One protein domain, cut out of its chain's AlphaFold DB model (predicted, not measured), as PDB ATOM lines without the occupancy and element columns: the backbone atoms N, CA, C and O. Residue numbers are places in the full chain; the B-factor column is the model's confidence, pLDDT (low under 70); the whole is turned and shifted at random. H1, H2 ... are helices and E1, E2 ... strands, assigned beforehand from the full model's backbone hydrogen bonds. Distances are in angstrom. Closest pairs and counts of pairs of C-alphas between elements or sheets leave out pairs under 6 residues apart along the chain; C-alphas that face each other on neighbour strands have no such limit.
ATOM      1  N   ALA A   3      16.143 -31.530   9.525       94.31
ATOM      2  CA  ALA A   3      15.878 -30.284   8.820       94.31
ATOM      3  C   ALA A   3      17.067 -29.343   9.014       94.31
ATOM      4  O   ALA A   3      17.532 -29.183  10.145       94.31
ATOM      5  N   TYR A   4      17.561 -28.747   7.935       96.50
ATOM      6  CA  TYR A   4      18.682 -27.812   7.988       96.50
ATOM      7  C   TYR A   4      18.504 -26.668   6.994       96.50
ATOM      8  O   TYR A   4      17.943 -26.845   5.917       96.50
ATOM      9  N   ASP A   5      18.974 -25.490   7.389       96.25
ATOM     10  CA  ASP A   5      18.972 -24.286   6.562       96.25
ATOM     11  C   ASP A   5      20.228 -24.250   5.680       96.25
ATOM     12  O   ASP A   5      21.309 -24.697   6.081       96.25
ATOM     13  N   GLY A   6      20.083 -23.752   4.462       95.62
ATOM     14  CA  GLY A   6      21.143 -23.666   3.480       95.62
ATOM     15  C   GLY A   6      20.674 -22.975   2.210       95.62
ATOM     16  O   GLY A   6      19.703 -22.228   2.192       95.62
ATOM     17  N   HIS A   7      21.375 -23.240   1.110       95.50
ATOM     18  CA  HIS A   7      21.038 -22.658  -0.179       95.50
ATOM     19  C   HIS A   7      21.037 -23.699  -1.296       95.50
ATOM     20  O   HIS A   7      21.903 -24.573  -1.361       95.50
ATOM     21  N   ILE A   8      20.110 -23.548  -2.235       94.81
ATOM     22  CA  ILE A   8      20.026 -24.331  -3.466       94.81
ATOM     23  C   ILE A   8      20.306 -23.433  -4.673       94.81
ATOM     24  O   ILE A   8      19.890 -22.276  -4.722       94.81
ATOM     25  N   THR A   9      21.033 -23.959  -5.657       94.69
ATOM     26  CA  THR A   9      21.232 -23.279  -6.941       94.69
ATOM     27  C   THR A   9      20.139 -23.725  -7.903       94.69
ATOM     28  O   THR A   9      20.108 -24.883  -8.313       94.69
ATOM     29  N   LEU A  10      19.246 -22.807  -8.255       89.75
ATOM     30  CA  LEU A  10      18.192 -22.989  -9.254       89.75
ATOM     31  C   LEU A  10      18.542 -22.190 -10.524       89.75
ATOM     32  O   LEU A  10      19.462 -21.369 -10.488       89.75
ATOM     33  N   PRO A  11      17.823 -22.365 -11.650       90.00
ATOM     34  CA  PRO A  11      18.049 -21.556 -12.853       90.00
ATOM     35  C   PRO A  11      17.944 -20.038 -12.622       90.00
ATOM     36  O   PRO A  11      18.601 -19.267 -13.312       90.00
ATOM     37  N   CYS A  12      17.158 -19.609 -11.627       86.38
ATOM     38  CA  CYS A  12      17.039 -18.212 -11.198       86.38
ATOM     39  C   CYS A  12      18.193 -17.731 -10.297       86.38
ATOM     40  O   CYS A  12      18.243 -16.555  -9.945       86.38
ATOM     41  N   GLY A  13      19.118 -18.618  -9.926       91.50
ATOM     42  CA  GLY A  13      20.266 -18.330  -9.078       91.50
ATOM     43  C   GLY A  13      20.220 -19.028  -7.719       91.50
ATOM     44  O   GLY A  13      19.503 -20.007  -7.495       91.50
ATOM     45  N   LYS A  14      21.053 -18.527  -6.806       94.50
ATOM     46  CA  LYS A  14      21.169 -19.023  -5.434       94.50
ATOM     47  C   LYS A  14      19.942 -18.596  -4.626       94.50
ATOM     48  O   LYS A  14      19.668 -17.405  -4.538       94.50
ATOM     49  N   THR A  15      19.242 -19.561  -4.043       94.88
ATOM     50  CA  THR A  15      18.010 -19.352  -3.267       94.88
ATOM     51  C   THR A  15      18.153 -20.018  -1.904       94.88
ATOM     52  O   THR A  15      18.645 -21.148  -1.840       94.88
ATOM     53  N   ASP A  16      17.744 -19.342  -0.830       96.38
ATOM     54  CA  ASP A  16      17.712 -19.939   0.509       96.38
ATOM     55  C   ASP A  16      16.688 -21.078   0.549       96.38
ATOM     56  O   ASP A  16      15.648 -21.027  -0.116       96.38
ATOM     57  N   ALA A  17      16.992 -22.149   1.277       97.12
ATOM     58  CA  ALA A  17      16.123 -23.312   1.350       97.12
ATOM     59  C   ALA A  17      16.279 -24.074   2.662       97.12
ATOM     60  O   ALA A  17      17.388 -24.321   3.131       97.12
ATOM     61  N   ILE A  18      15.149 -24.555   3.180       95.94
ATOM     62  CA  ILE A  18      15.146 -25.575   4.224       95.94
ATOM     63  C   ILE A  18      15.227 -26.937   3.549       95.94
ATOM     64  O   ILE A  18      14.329 -27.338   2.808       95.94
ATOM     65  N   PHE A  19      16.305 -27.657   3.805       95.38
ATOM     66  CA  PHE A  19      16.480 -29.020   3.347       95.38
ATOM     67  C   PHE A  19      15.902 -29.988   4.368       95.38
ATOM     68  O   PHE A  19      16.125 -29.837   5.570       95.38
ATOM     69  N   LEU A  20      15.184 -30.997   3.881       93.25
ATOM     70  CA  LEU A  20      14.677 -32.092   4.693       93.25
ATOM     71  C   LEU A  20      15.288 -33.411   4.225       93.25
ATOM     72  O   LEU A  20      15.254 -33.744   3.039       93.25
ATOM     73  N   GLU A  21      15.789 -34.171   5.192       91.50
ATOM     74  CA  GLU A  21      16.133 -35.582   5.048       91.50
ATOM     75  C   GLU A  21      15.098 -36.402   5.826       91.50
ATOM     76  O   GLU A  21      15.020 -36.379   7.068       91.50
ATOM     77  N   ILE A  22      14.253 -37.109   5.083       86.31
ATOM     78  CA  ILE A  22      13.134 -37.877   5.616       86.31
ATOM     79  C   ILE A  22      13.455 -39.355   5.440       86.31
ATOM     80  O   ILE A  22      13.452 -39.877   4.332       86.31
ATOM     81  N   ARG A  23      13.710 -40.035   6.559       83.38
ATOM     82  CA  ARG A  23      13.968 -41.477   6.583       83.38
ATOM     83  C   ARG A  23      12.681 -42.245   6.837       83.38
ATOM     84  O   ARG A  23      12.004 -42.003   7.839       83.38
ATOM     85  N   ASN A  24      12.380 -43.185   5.955       75.19
ATOM     86  CA  ASN A  24      11.307 -44.149   6.099       75.19
ATOM     87  C   ASN A  24      11.893 -45.512   6.479       75.19
ATOM     88  O   ASN A  24      12.462 -46.210   5.649       75.19
ATOM     89  N   TYR A  25      11.705 -45.905   7.737       75.06
ATOM     90  CA  TYR A  25      12.172 -47.193   8.267       75.06
ATOM     91  C   TYR A  25      11.177 -48.347   8.058       75.06
ATOM     92  O   TYR A  25      11.290 -49.394   8.698       75.06
ATOM     93  N   ARG A  26      10.144 -48.163   7.224       72.31
ATOM     94  CA  ARG A  26       9.314 -49.287   6.766       72.31
ATOM     95  C   ARG A  26      10.108 -50.129   5.763       72.31
ATOM     96  O   ARG A  26      11.262 -49.828   5.470       72.31
ATOM     97  N   LYS A  27       9.492 -51.225   5.301       54.94
ATOM     98  CA  LYS A  27      10.044 -52.136   4.287       54.94
ATOM     99  C   LYS A  27      10.762 -51.292   3.220       54.94
ATOM    100  O   LYS A  27      10.123 -50.423   2.642       54.94
ATOM    101  N   ASP A  28      12.070 -51.507   3.084       65.19
ATOM    102  CA  ASP A  28      12.976 -50.906   2.091       65.19
ATOM    103  C   ASP A  28      13.805 -49.673   2.511       65.19
ATOM    104  O   ASP A  28      14.571 -49.195   1.688       65.19
ATOM    105  N   ASN A  29      13.768 -49.229   3.783       67.81
ATOM    106  CA  ASN A  29      14.736 -48.270   4.369       67.81
ATOM    107  C   ASN A  29      15.086 -47.089   3.437       67.81
ATOM    108  O   ASN A  29      16.242 -46.875   3.095       67.81
ATOM    109  N   GLN A  30      14.074 -46.333   3.022       77.31
ATOM    110  CA  GLN A  30      14.236 -45.285   2.017       77.31
ATOM    111  C   GLN A  30      14.523 -43.930   2.658       77.31
ATOM    112  O   GLN A  30      13.872 -43.545   3.637       77.31
ATOM    113  N   THR A  31      15.425 -43.163   2.059       84.19
ATOM    114  CA  THR A  31      15.686 -41.772   2.442       84.19
ATOM    115  C   THR A  31      15.252 -40.824   1.332       84.19
ATOM    116  O   THR A  31      15.793 -40.871   0.234       84.19
ATOM    117  N   LEU A  32      14.301 -39.934   1.621       85.31
ATOM    118  CA  LEU A  32      13.894 -38.836   0.742       85.31
ATOM    119  C   LEU A  32      14.688 -37.570   1.083       85.31
ATOM    120  O   LEU A  32      14.676 -37.115   2.231       85.31
ATOM    121  N   PHE A  33      15.294 -36.967   0.062       89.81
ATOM    122  CA  PHE A  33      15.929 -35.656   0.141       89.81
ATOM    123  C   PHE A  33      15.087 -34.613  -0.585       89.81
ATOM    124  O   PHE A  33      14.723 -34.777  -1.754       89.81
ATOM    125  N   MET A  34      14.807 -33.502   0.087       91.88
ATOM    126  CA  MET A  34      14.035 -32.408  -0.489       91.88
ATOM    127  C   MET A  34      14.537 -31.046  -0.025       91.88
ATOM    128  O   MET A  34      15.104 -30.919   1.056       91.88
ATOM    129  N   ALA A  35      14.299 -30.024  -0.840       94.69
ATOM    130  CA  ALA A  35      14.518 -28.625  -0.500       94.69
ATOM    131  C   ALA A  35      13.194 -27.862  -0.560       94.69
ATOM    132  O   ALA A  35      12.412 -28.040  -1.493       94.69
ATOM    133  N   ILE A  36      12.963 -26.989   0.412       94.00
ATOM    134  CA  ILE A  36      11.849 -26.042   0.450       94.00
ATOM    135  C   ILE A  36      12.460 -24.650   0.287       94.00
ATOM    136  O   ILE A  36      12.931 -24.084   1.280       94.00
ATOM    137  N   PRO A  37      12.531 -24.115  -0.946       95.75
ATOM    138  CA  PRO A  37      13.092 -22.793  -1.164       95.75
ATOM    139  C   PRO A  37      12.191 -21.733  -0.538       95.75
ATOM    140  O   PRO A  37      10.964 -21.850  -0.574       95.75
ATOM    141  N   TYR A  38      12.790 -20.687   0.015       95.31
ATOM    142  CA  TYR A  38      12.057 -19.585   0.617       95.31
ATOM    143  C   TYR A  38      12.763 -18.251   0.378       95.31
ATOM    144  O   TYR A  38      13.964 -18.186   0.117       95.31
ATOM    145  N   ARG A  39      11.998 -17.170   0.498       94.62
ATOM    146  CA  ARG A  39      12.508 -15.801   0.560       94.62
ATOM    147  C   ARG A  39      12.441 -15.326   2.001       94.62
ATOM    148  O   ARG A  39      11.382 -15.394   2.618       94.62
ATOM    149  N   HIS A  40      13.562 -14.863   2.550       93.62
ATOM    150  CA  HIS A  40      13.636 -14.439   3.948       93.62
ATOM    151  C   HIS A  40      12.686 -13.264   4.249       93.62
ATOM    152  O   HIS A  40      12.513 -12.365   3.428       93.62
ATOM    153  N   ALA A  41      12.120 -13.223   5.460       92.62
ATOM    154  CA  ALA A  41      11.133 -12.211   5.859       92.62
ATOM    155  C   ALA A  41      11.669 -10.767   5.861       92.62
ATOM    156  O   ALA A  41      10.892  -9.823   5.776       92.62
ATOM    157  N   SER A  42      12.991 -10.596   5.945       93.38
ATOM    158  CA  SER A  42      13.655  -9.291   5.835       93.38
ATOM    159  C   SER A  42      13.860  -8.818   4.391       93.38
ATOM    160  O   SER A  42      14.456  -7.762   4.189       93.38
ATOM    161  N   SER A  43      13.446  -9.600   3.389       92.44
ATOM    162  CA  SER A  43      13.460  -9.168   1.991       92.44
ATOM    163  C   SER A  43      12.467  -8.027   1.765       92.44
ATOM    164  O   SER A  43      11.431  -7.962   2.427       92.44
ATOM    165  N   ALA A  44      12.751  -7.151   0.797       93.69
ATOM    166  CA  ALA A  44      11.859  -6.048   0.426       93.69
ATOM    167  C   ALA A  44      10.467  -6.543  -0.009       93.69
ATOM    168  O   ALA A  44       9.462  -5.921   0.322       93.69
ATOM    169  N   ASP A  45      10.419  -7.700  -0.672       91.19
ATOM    170  CA  ASP A  45       9.186  -8.346  -1.140       91.19
ATOM    171  C   ASP A  45       8.567  -9.287  -0.084       91.19
ATOM    172  O   ASP A  45       7.704 -10.110  -0.394       91.19
ATOM    173  N   GLY A  46       9.032  -9.218   1.168       94.12
ATOM    174  CA  GLY A  46       8.538 -10.023   2.284       94.12
ATOM    175  C   GLY A  46       8.887 -11.514   2.209       94.12
ATOM    176  O   GLY A  46       9.677 -11.959   1.371       94.12
ATOM    177  N   PHE A  47       8.293 -12.283   3.128       94.56
ATOM    178  CA  PHE A  47       8.473 -13.731   3.239       94.56
ATOM    179  C   PHE A  47       7.638 -14.491   2.204       94.56
ATOM    180  O   PHE A  47       6.441 -14.226   2.069       94.56
ATOM    181  N   ALA A  48       8.255 -15.476   1.553       94.94
ATOM    182  CA  ALA A  48       7.579 -16.401   0.649       94.94
ATOM    183  C   ALA A  48       8.141 -17.817   0.783       94.94
ATOM    184  O   ALA A  48       9.334 -17.996   1.029       94.94
ATOM    185  N   VAL A  49       7.287 -18.817   0.581       93.81
ATOM    186  CA  VAL A  49       7.646 -20.234   0.474       93.81
ATOM    187  C   VAL A  49       7.371 -20.684  -0.952       93.81
ATOM    188  O   VAL A  49       6.263 -20.520  -1.465       93.81
ATOM    189  N   HIS A  50       8.375 -21.268  -1.591       92.81
ATOM    190  CA  HIS A  50       8.290 -21.702  -2.977       92.81
ATOM    191  C   HIS A  50       8.009 -23.197  -3.094       92.81
ATOM    192  O   HIS A  50       7.995 -23.943  -2.110       92.81
ATOM    193  N   ARG A  51       7.768 -23.657  -4.326       89.50
ATOM    194  CA  ARG A  51       7.434 -25.057  -4.586       89.50
ATOM    195  C   ARG A  51       8.587 -25.978  -4.140       89.50
ATOM    196  O   ARG A  51       9.700 -25.820  -4.654       89.50
ATOM    197  N   PRO A  52       8.330 -26.975  -3.268       91.00
ATOM    198  CA  PRO A  52       9.343 -27.940  -2.852       91.00
ATOM    199  C   PRO A  52      10.013 -28.643  -4.038       91.00
ATOM    200  O   PRO A  52       9.360 -28.977  -5.032       91.00
ATOM    201  N   LYS A  53      11.321 -28.880  -3.919       90.06
ATOM    202  CA  LYS A  53      12.149 -29.596  -4.894       90.06
ATOM    203  C   LYS A  53      12.530 -30.956  -4.327       90.06
ATOM    204  O   LYS A  53      13.150 -31.031  -3.269       90.06
ATOM    205  N   PHE A  54      12.178 -32.018  -5.042       87.81
ATOM    206  CA  PHE A  54      12.627 -33.375  -4.742       87.81
ATOM    207  C   PHE A  54      14.043 -33.528  -5.295       87.81
ATOM    208  O   PHE A  54      14.252 -33.365  -6.495       87.81
ATOM    209  N   LEU A  55      15.015 -33.754  -4.411       87.75
ATOM    210  CA  LEU A  55      16.433 -33.828  -4.777       87.75
ATOM    211  C   LEU A  55      16.877 -35.255  -5.090       87.75
ATOM    212  O   LEU A  55      17.878 -35.442  -5.774       87.75
ATOM    213  N   GLY A  56      16.133 -36.248  -4.606       80.25
ATOM    214  CA  GLY A  56      16.385 -37.651  -4.889       80.25
ATOM    215  C   GLY A  56      16.061 -38.558  -3.712       80.25
ATOM    216  O   GLY A  56      15.529 -38.123  -2.685       80.25
ATOM    217  N   PHE A  57      16.412 -39.823  -3.905       79.19
ATOM    218  CA  PHE A  57      16.180 -40.932  -2.991       79.19
ATOM    219  C   PHE A  57      17.474 -41.731  -2.833       79.19
ATOM    220  O   PHE A  57      18.290 -41.740  -3.759       79.19
ATOM    221  N   ASP A  58      17.689 -42.377  -1.686       73.94
ATOM    222  CA  ASP A  58      18.762 -43.373  -1.594       73.94
ATOM    223  C   ASP A  58      18.403 -44.639  -2.387       73.94
ATOM    224  O   ASP A  58      17.238 -45.009  -2.449       73.94
ATOM    225  N   GLU A  59      19.418 -45.221  -3.041       61.06
ATOM    226  CA  GLU A  59      19.556 -46.561  -3.665       61.06
ATOM    227  C   GLU A  59      18.307 -47.318  -4.189       61.06
ATOM    228  O   GLU A  59      18.356 -48.526  -4.408       61.06
ATOM    229  N   THR A  60      17.199 -46.637  -4.466       61.59
ATOM    230  CA  THR A  60      15.973 -47.203  -5.022       61.59
ATOM    231  C   THR A  60      15.939 -46.951  -6.518       61.59
ATOM    232  O   THR A  60      16.067 -45.812  -6.962       61.59
ATOM    233  N   GLU A  61      15.766 -48.022  -7.297       60.41
ATOM    234  CA  GLU A  61      15.783 -47.951  -8.764       60.41
ATOM    235  C   GLU A  61      14.678 -47.033  -9.314       60.41
ATOM    236  O   GLU A  61      14.933 -46.312 -10.273       60.41
ATOM    237  N   GLU A  62      13.499 -46.981  -8.675       64.75
ATOM    238  CA  GLU A  62      12.399 -46.071  -9.033       64.75
ATOM    239  C   GLU A  62      11.537 -45.698  -7.804       64.75
ATOM    240  O   GLU A  62      10.683 -46.475  -7.371       64.75
ATOM    241  N   PRO A  63      11.737 -44.518  -7.204       68.31
ATOM    242  CA  PRO A  63      10.930 -44.048  -6.082       68.31
ATOM    243  C   PRO A  63       9.578 -43.478  -6.540       68.31
ATOM    244  O   PRO A  63       9.507 -42.713  -7.507       68.31
ATOM    245  N   ASP A  64       8.500 -43.782  -5.802       75.06
ATOM    246  CA  ASP A  64       7.154 -43.225  -6.023       75.06
ATOM    247  C   ASP A  64       7.096 -41.740  -5.622       75.06
ATOM    248  O   ASP A  64       6.625 -41.351  -4.550       75.06
ATOM    249  N   CYS A  65       7.622 -40.889  -6.500       71.81
ATOM    250  CA  CYS A  65       7.692 -39.448  -6.292       71.81
ATOM    251  C   CYS A  65       6.300 -38.818  -6.130       71.81
ATOM    252  O   CYS A  65       6.145 -37.855  -5.378       71.81
ATOM    253  N   GLU A  66       5.289 -39.341  -6.830       75.56
ATOM    254  CA  GLU A  66       3.934 -38.790  -6.822       75.56
ATOM    255  C   GLU A  66       3.201 -39.123  -5.518       75.56
ATOM    256  O   GLU A  66       2.648 -38.225  -4.873       75.56
ATOM    257  N   GLY A  67       3.253 -40.386  -5.082       78.31
ATOM    258  CA  GLY A  67       2.695 -40.813  -3.802       78.31
ATOM    259  C   GLY A  67       3.334 -40.078  -2.627       78.31
ATOM    260  O   GLY A  67       2.632 -39.585  -1.743       78.31
ATOM    261  N   LEU A  68       4.653 -39.892  -2.662       75.75
ATOM    262  CA  LEU A  68       5.371 -39.179  -1.610       75.75
ATOM    263  C   LEU A  68       5.096 -37.678  -1.603       75.75
ATOM    264  O   LEU A  68       4.946 -37.095  -0.529       75.75
ATOM    265  N   ALA A  69       4.975 -37.045  -2.771       75.81
ATOM    266  CA  ALA A  69       4.544 -35.654  -2.843       75.81
ATOM    267  C   ALA A  69       3.142 -35.480  -2.250       75.81
ATOM    268  O   ALA A  69       2.910 -34.561  -1.463       75.81
ATOM    269  N   LYS A  70       2.218 -36.387  -2.576       82.75
ATOM    270  CA  LYS A  70       0.864 -36.381  -2.023       82.75
ATOM    271  C   LYS A  70       0.867 -36.542  -0.502       82.75
ATOM    272  O   LYS A  70       0.178 -35.787   0.183       82.75
ATOM    273  N   ASP A  71       1.641 -37.484   0.028       83.50
ATOM    274  CA  ASP A  71       1.750 -37.704   1.471       83.50
ATOM    275  C   ASP A  71       2.404 -36.516   2.189       83.50
ATOM    276  O   ASP A  71       1.952 -36.126   3.268       83.50
ATOM    277  N   PHE A  72       3.405 -35.886   1.568       82.44
ATOM    278  CA  PHE A  72       4.025 -34.669   2.080       82.44
ATOM    279  C   PHE A  72       3.008 -33.527   2.205       82.44
ATOM    280  O   PHE A  72       2.834 -32.980   3.296       82.44
ATOM    281  N   PHE A  73       2.294 -33.196   1.123       83.50
ATOM    282  CA  PHE A  73       1.313 -32.106   1.147       83.50
ATOM    283  C   PHE A  73       0.122 -32.416   2.056       83.50
ATOM    284  O   PHE A  73      -0.332 -31.539   2.779       83.50
ATOM    285  N   LYS A  74      -0.306 -33.680   2.148       87.44
ATOM    286  CA  LYS A  74      -1.290 -34.095   3.154       87.44
ATOM    287  C   LYS A  74      -0.811 -33.793   4.579       87.44
ATOM    288  O   LYS A  74      -1.612 -33.391   5.420       87.44
ATOM    289  N   GLY A  75       0.475 -33.996   4.862       84.94
ATOM    290  CA  GLY A  75       1.084 -33.638   6.142       84.94
ATOM    291  C   GLY A  75       1.039 -32.132   6.405       84.94
ATOM    292  O   GLY A  75       0.592 -31.722   7.478       84.94
ATOM    293  N   VAL A  76       1.430 -31.326   5.412       85.44
ATOM    294  CA  VAL A  76       1.347 -29.854   5.449       85.44
ATOM    295  C   VAL A  76      -0.074 -29.394   5.779       85.44
ATOM    296  O   VAL A  76      -0.272 -28.654   6.746       85.44
ATOM    297  N   ASP A  77      -1.057 -29.897   5.037       85.81
ATOM    298  CA  ASP A  77      -2.462 -29.508   5.167       85.81
ATOM    299  C   ASP A  77      -3.068 -29.966   6.505       85.81
ATOM    300  O   ASP A  77      -3.951 -29.314   7.058       85.81
ATOM    301  N   SER A  78      -2.584 -31.079   7.068       88.38
ATOM    302  CA  SER A  78      -3.079 -31.606   8.347       88.38
ATOM    303  C   SER A  78      -2.669 -30.773   9.567       88.38
ATOM    304  O   SER A  78      -3.260 -30.921  10.640       88.38
ATOM    305  N   HIS A  79      -1.663 -29.902   9.435       87.38
ATOM    306  CA  HIS A  79      -1.144 -29.128  10.554       87.38
ATOM    307  C   HIS A  79      -1.872 -27.781  10.675       87.38
ATOM    308  O   HIS A  79      -1.631 -26.860   9.896       87.38
ATOM    309  N   SER A  80      -2.703 -27.611  11.710       84.25
ATOM    310  CA  SER A  80      -3.628 -26.465  11.833       84.25
ATOM    311  C   SER A  80      -2.966 -25.082  11.823       84.25
ATOM    312  O   SER A  80      -3.543 -24.132  11.306       84.25
ATOM    313  N   GLU A  81      -1.769 -24.951  12.399       88.12
ATOM    314  CA  GLU A  81      -1.057 -23.664  12.441       88.12
ATOM    315  C   GLU A  81      -0.108 -23.452  11.256       88.12
ATOM    316  O   GLU A  81      -0.073 -22.367  10.684       88.12
ATOM    317  N   ALA A  82       0.641 -24.482  10.853       81.75
ATOM    318  CA  ALA A  82       1.594 -24.381   9.752       81.75
ATOM    319  C   ALA A  82       0.907 -24.250   8.381       81.75
ATOM    320  O   ALA A  82       1.416 -23.527   7.527       81.75
ATOM    321  N   SER A  83      -0.259 -24.878   8.187       86.88
ATOM    322  CA  SER A  83      -1.058 -24.737   6.958       86.88
ATOM    323  C   SER A  83      -1.399 -23.276   6.662       86.88
ATOM    324  O   SER A  83      -1.189 -22.825   5.542       86.88
ATOM    325  N   LYS A  84      -1.796 -22.494   7.674       90.69
ATOM    326  CA  LYS A  84      -2.096 -21.056   7.529       90.69
ATOM    327  C   LYS A  84      -0.899 -20.257   7.011       90.69
ATOM    328  O   LYS A  84      -1.060 -19.374   6.175       90.69
ATOM    329  N   VAL A  85       0.304 -20.559   7.508       88.19
ATOM    330  CA  VAL A  85       1.544 -19.909   7.046       88.19
ATOM    331  C   VAL A  85       1.830 -20.299   5.599       88.19
ATOM    332  O   VAL A  85       2.180 -19.444   4.790       88.19
ATOM    333  N   TRP A  86       1.648 -21.576   5.262       88.12
ATOM    334  CA  TRP A  86       1.852 -22.064   3.905       88.12
ATOM    335  C   TRP A  86       0.886 -21.402   2.920       88.12
ATOM    336  O   TRP A  86       1.321 -20.887   1.897       88.12
ATOM    337  N   GLU A  87      -0.408 -21.358   3.236       88.69
ATOM    338  CA  GLU A  87      -1.430 -20.719   2.401       88.69
ATOM    339  C   GLU A  87      -1.168 -19.222   2.202       88.69
ATOM    340  O   GLU A  87      -1.305 -18.721   1.088       88.69
ATOM    341  N   ALA A  88      -0.757 -18.511   3.256       92.75
ATOM    342  CA  ALA A  88      -0.538 -17.068   3.202       92.75
ATOM    343  C   ALA A  88       0.716 -16.654   2.409       92.75
ATOM    344  O   ALA A  88       0.769 -15.532   1.910       92.75
ATOM    345  N   HIS A  89       1.722 -17.530   2.311       93.25
ATOM    346  CA  HIS A  89       3.050 -17.178   1.791       93.25
ATOM    347  C   HIS A  89       3.502 -18.013   0.592       93.25
ATOM    348  O   HIS A  89       4.655 -17.904   0.172       93.25
ATOM    349  N   ARG A  90       2.638 -18.863   0.031       90.81
ATOM    350  CA  ARG A  90       3.010 -19.708  -1.104       90.81
ATOM    351  C   ARG A  90       3.146 -18.903  -2.396       90.81
ATOM    352  O   ARG A  90       2.187 -18.299  -2.867       90.81
TER     353      ARG A  90
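Overview. This is residues 3 to 90 of the 94 residues of an uncharacterized protein of Pseudoxanthomonas suwonensis (UniProt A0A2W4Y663). This is a long, strongly twisted antiparallel sheet, with two helices making an arch over it. H1 and H2 meet at a corner about perpendicular, and the feet of the arch, residues 65 to 69 of H1 and 85 to 89 of H2, graze the sheet near E5 and E4. E1 and E2 bend, and the end of their hairpin swings away from the helices. The printed part has 88 residues, with five named strands and then two named helices; its class is mixed, helices and strands, and the sheet is branched at E3. It is only just compact, close to loose, with a radius of gyration of the C-alphas of 14.3 A and spans of 46 by 32 by 20 A.

Arrangement. Begin at E1, residues 3 to 10, which forms a hairpin with E2, residues 13 to 24; look for N 8 and O 15, 2.8 A apart. E1 bends by 64 degrees at residue 6 and E2 by 65 degrees at residue 16. On the other side of E2 lies E3, residues 30 to 39, in a second hairpin, with N 20 and O 34 2.8 A apart. E3 forms a third hairpin with E4, residues 48 to 50, where N 50 and O 37 are 2.8 A apart. E1 to E4 are a meander, each strand the antiparallel neighbour of the one before. E4 runs on into E5, residues 53 to 57, across a break of 2 residues at 44 degrees. E5 is antiparallel to E3, with N 55 and O 33 2.9 A apart; E4 and E5 lie on one side of E3 and E2 on the other side. H1, residues 65 to 78, only grazes the sheet with residues 65 to 69; its closest C-alphas with E5 are those of Cys 65 and Phe 54, 8.0 A apart. H2, residues 82 to 89, only grazes it with residues 85 to 89; the closest C-alphas with E4 are those of His 89 and Ala 48, 4.7 A apart. H1, with residues 76 to 77 alone, touches H2 only at the corner, where the closest C-alphas, of Asp 77 and Ser 83, are 5.3 A apart; their lines are about perpendicular, at 79 degrees. In H1 and H2 every O i to N i+4 pair is within hydrogen-bond range.

Along the chain. Find C-alpha 3 at (15.878, -30.284, 8.820), where E1 begins its 19.6 A. E2 spans 31.3 A, and E3 runs 29.6 A from C-alpha 30 at (14.236, -45.285, 2.017). E4 and E5 follow, 6.5 A and 12.2 A long. H1 is 19.8 A long, and H2 runs 10.8 A to C-alpha 89 at (3.050, -17.178, 1.791).

Size, cuts and confidence. The two C-alphas farthest apart are those of Lys 27 and Ala 44, 46.3 A. The printed part has no cut and no long link. The model's mean pLDDT over the printed part is 86.0; residues 27 to 29 and 59 to 63 are under 70.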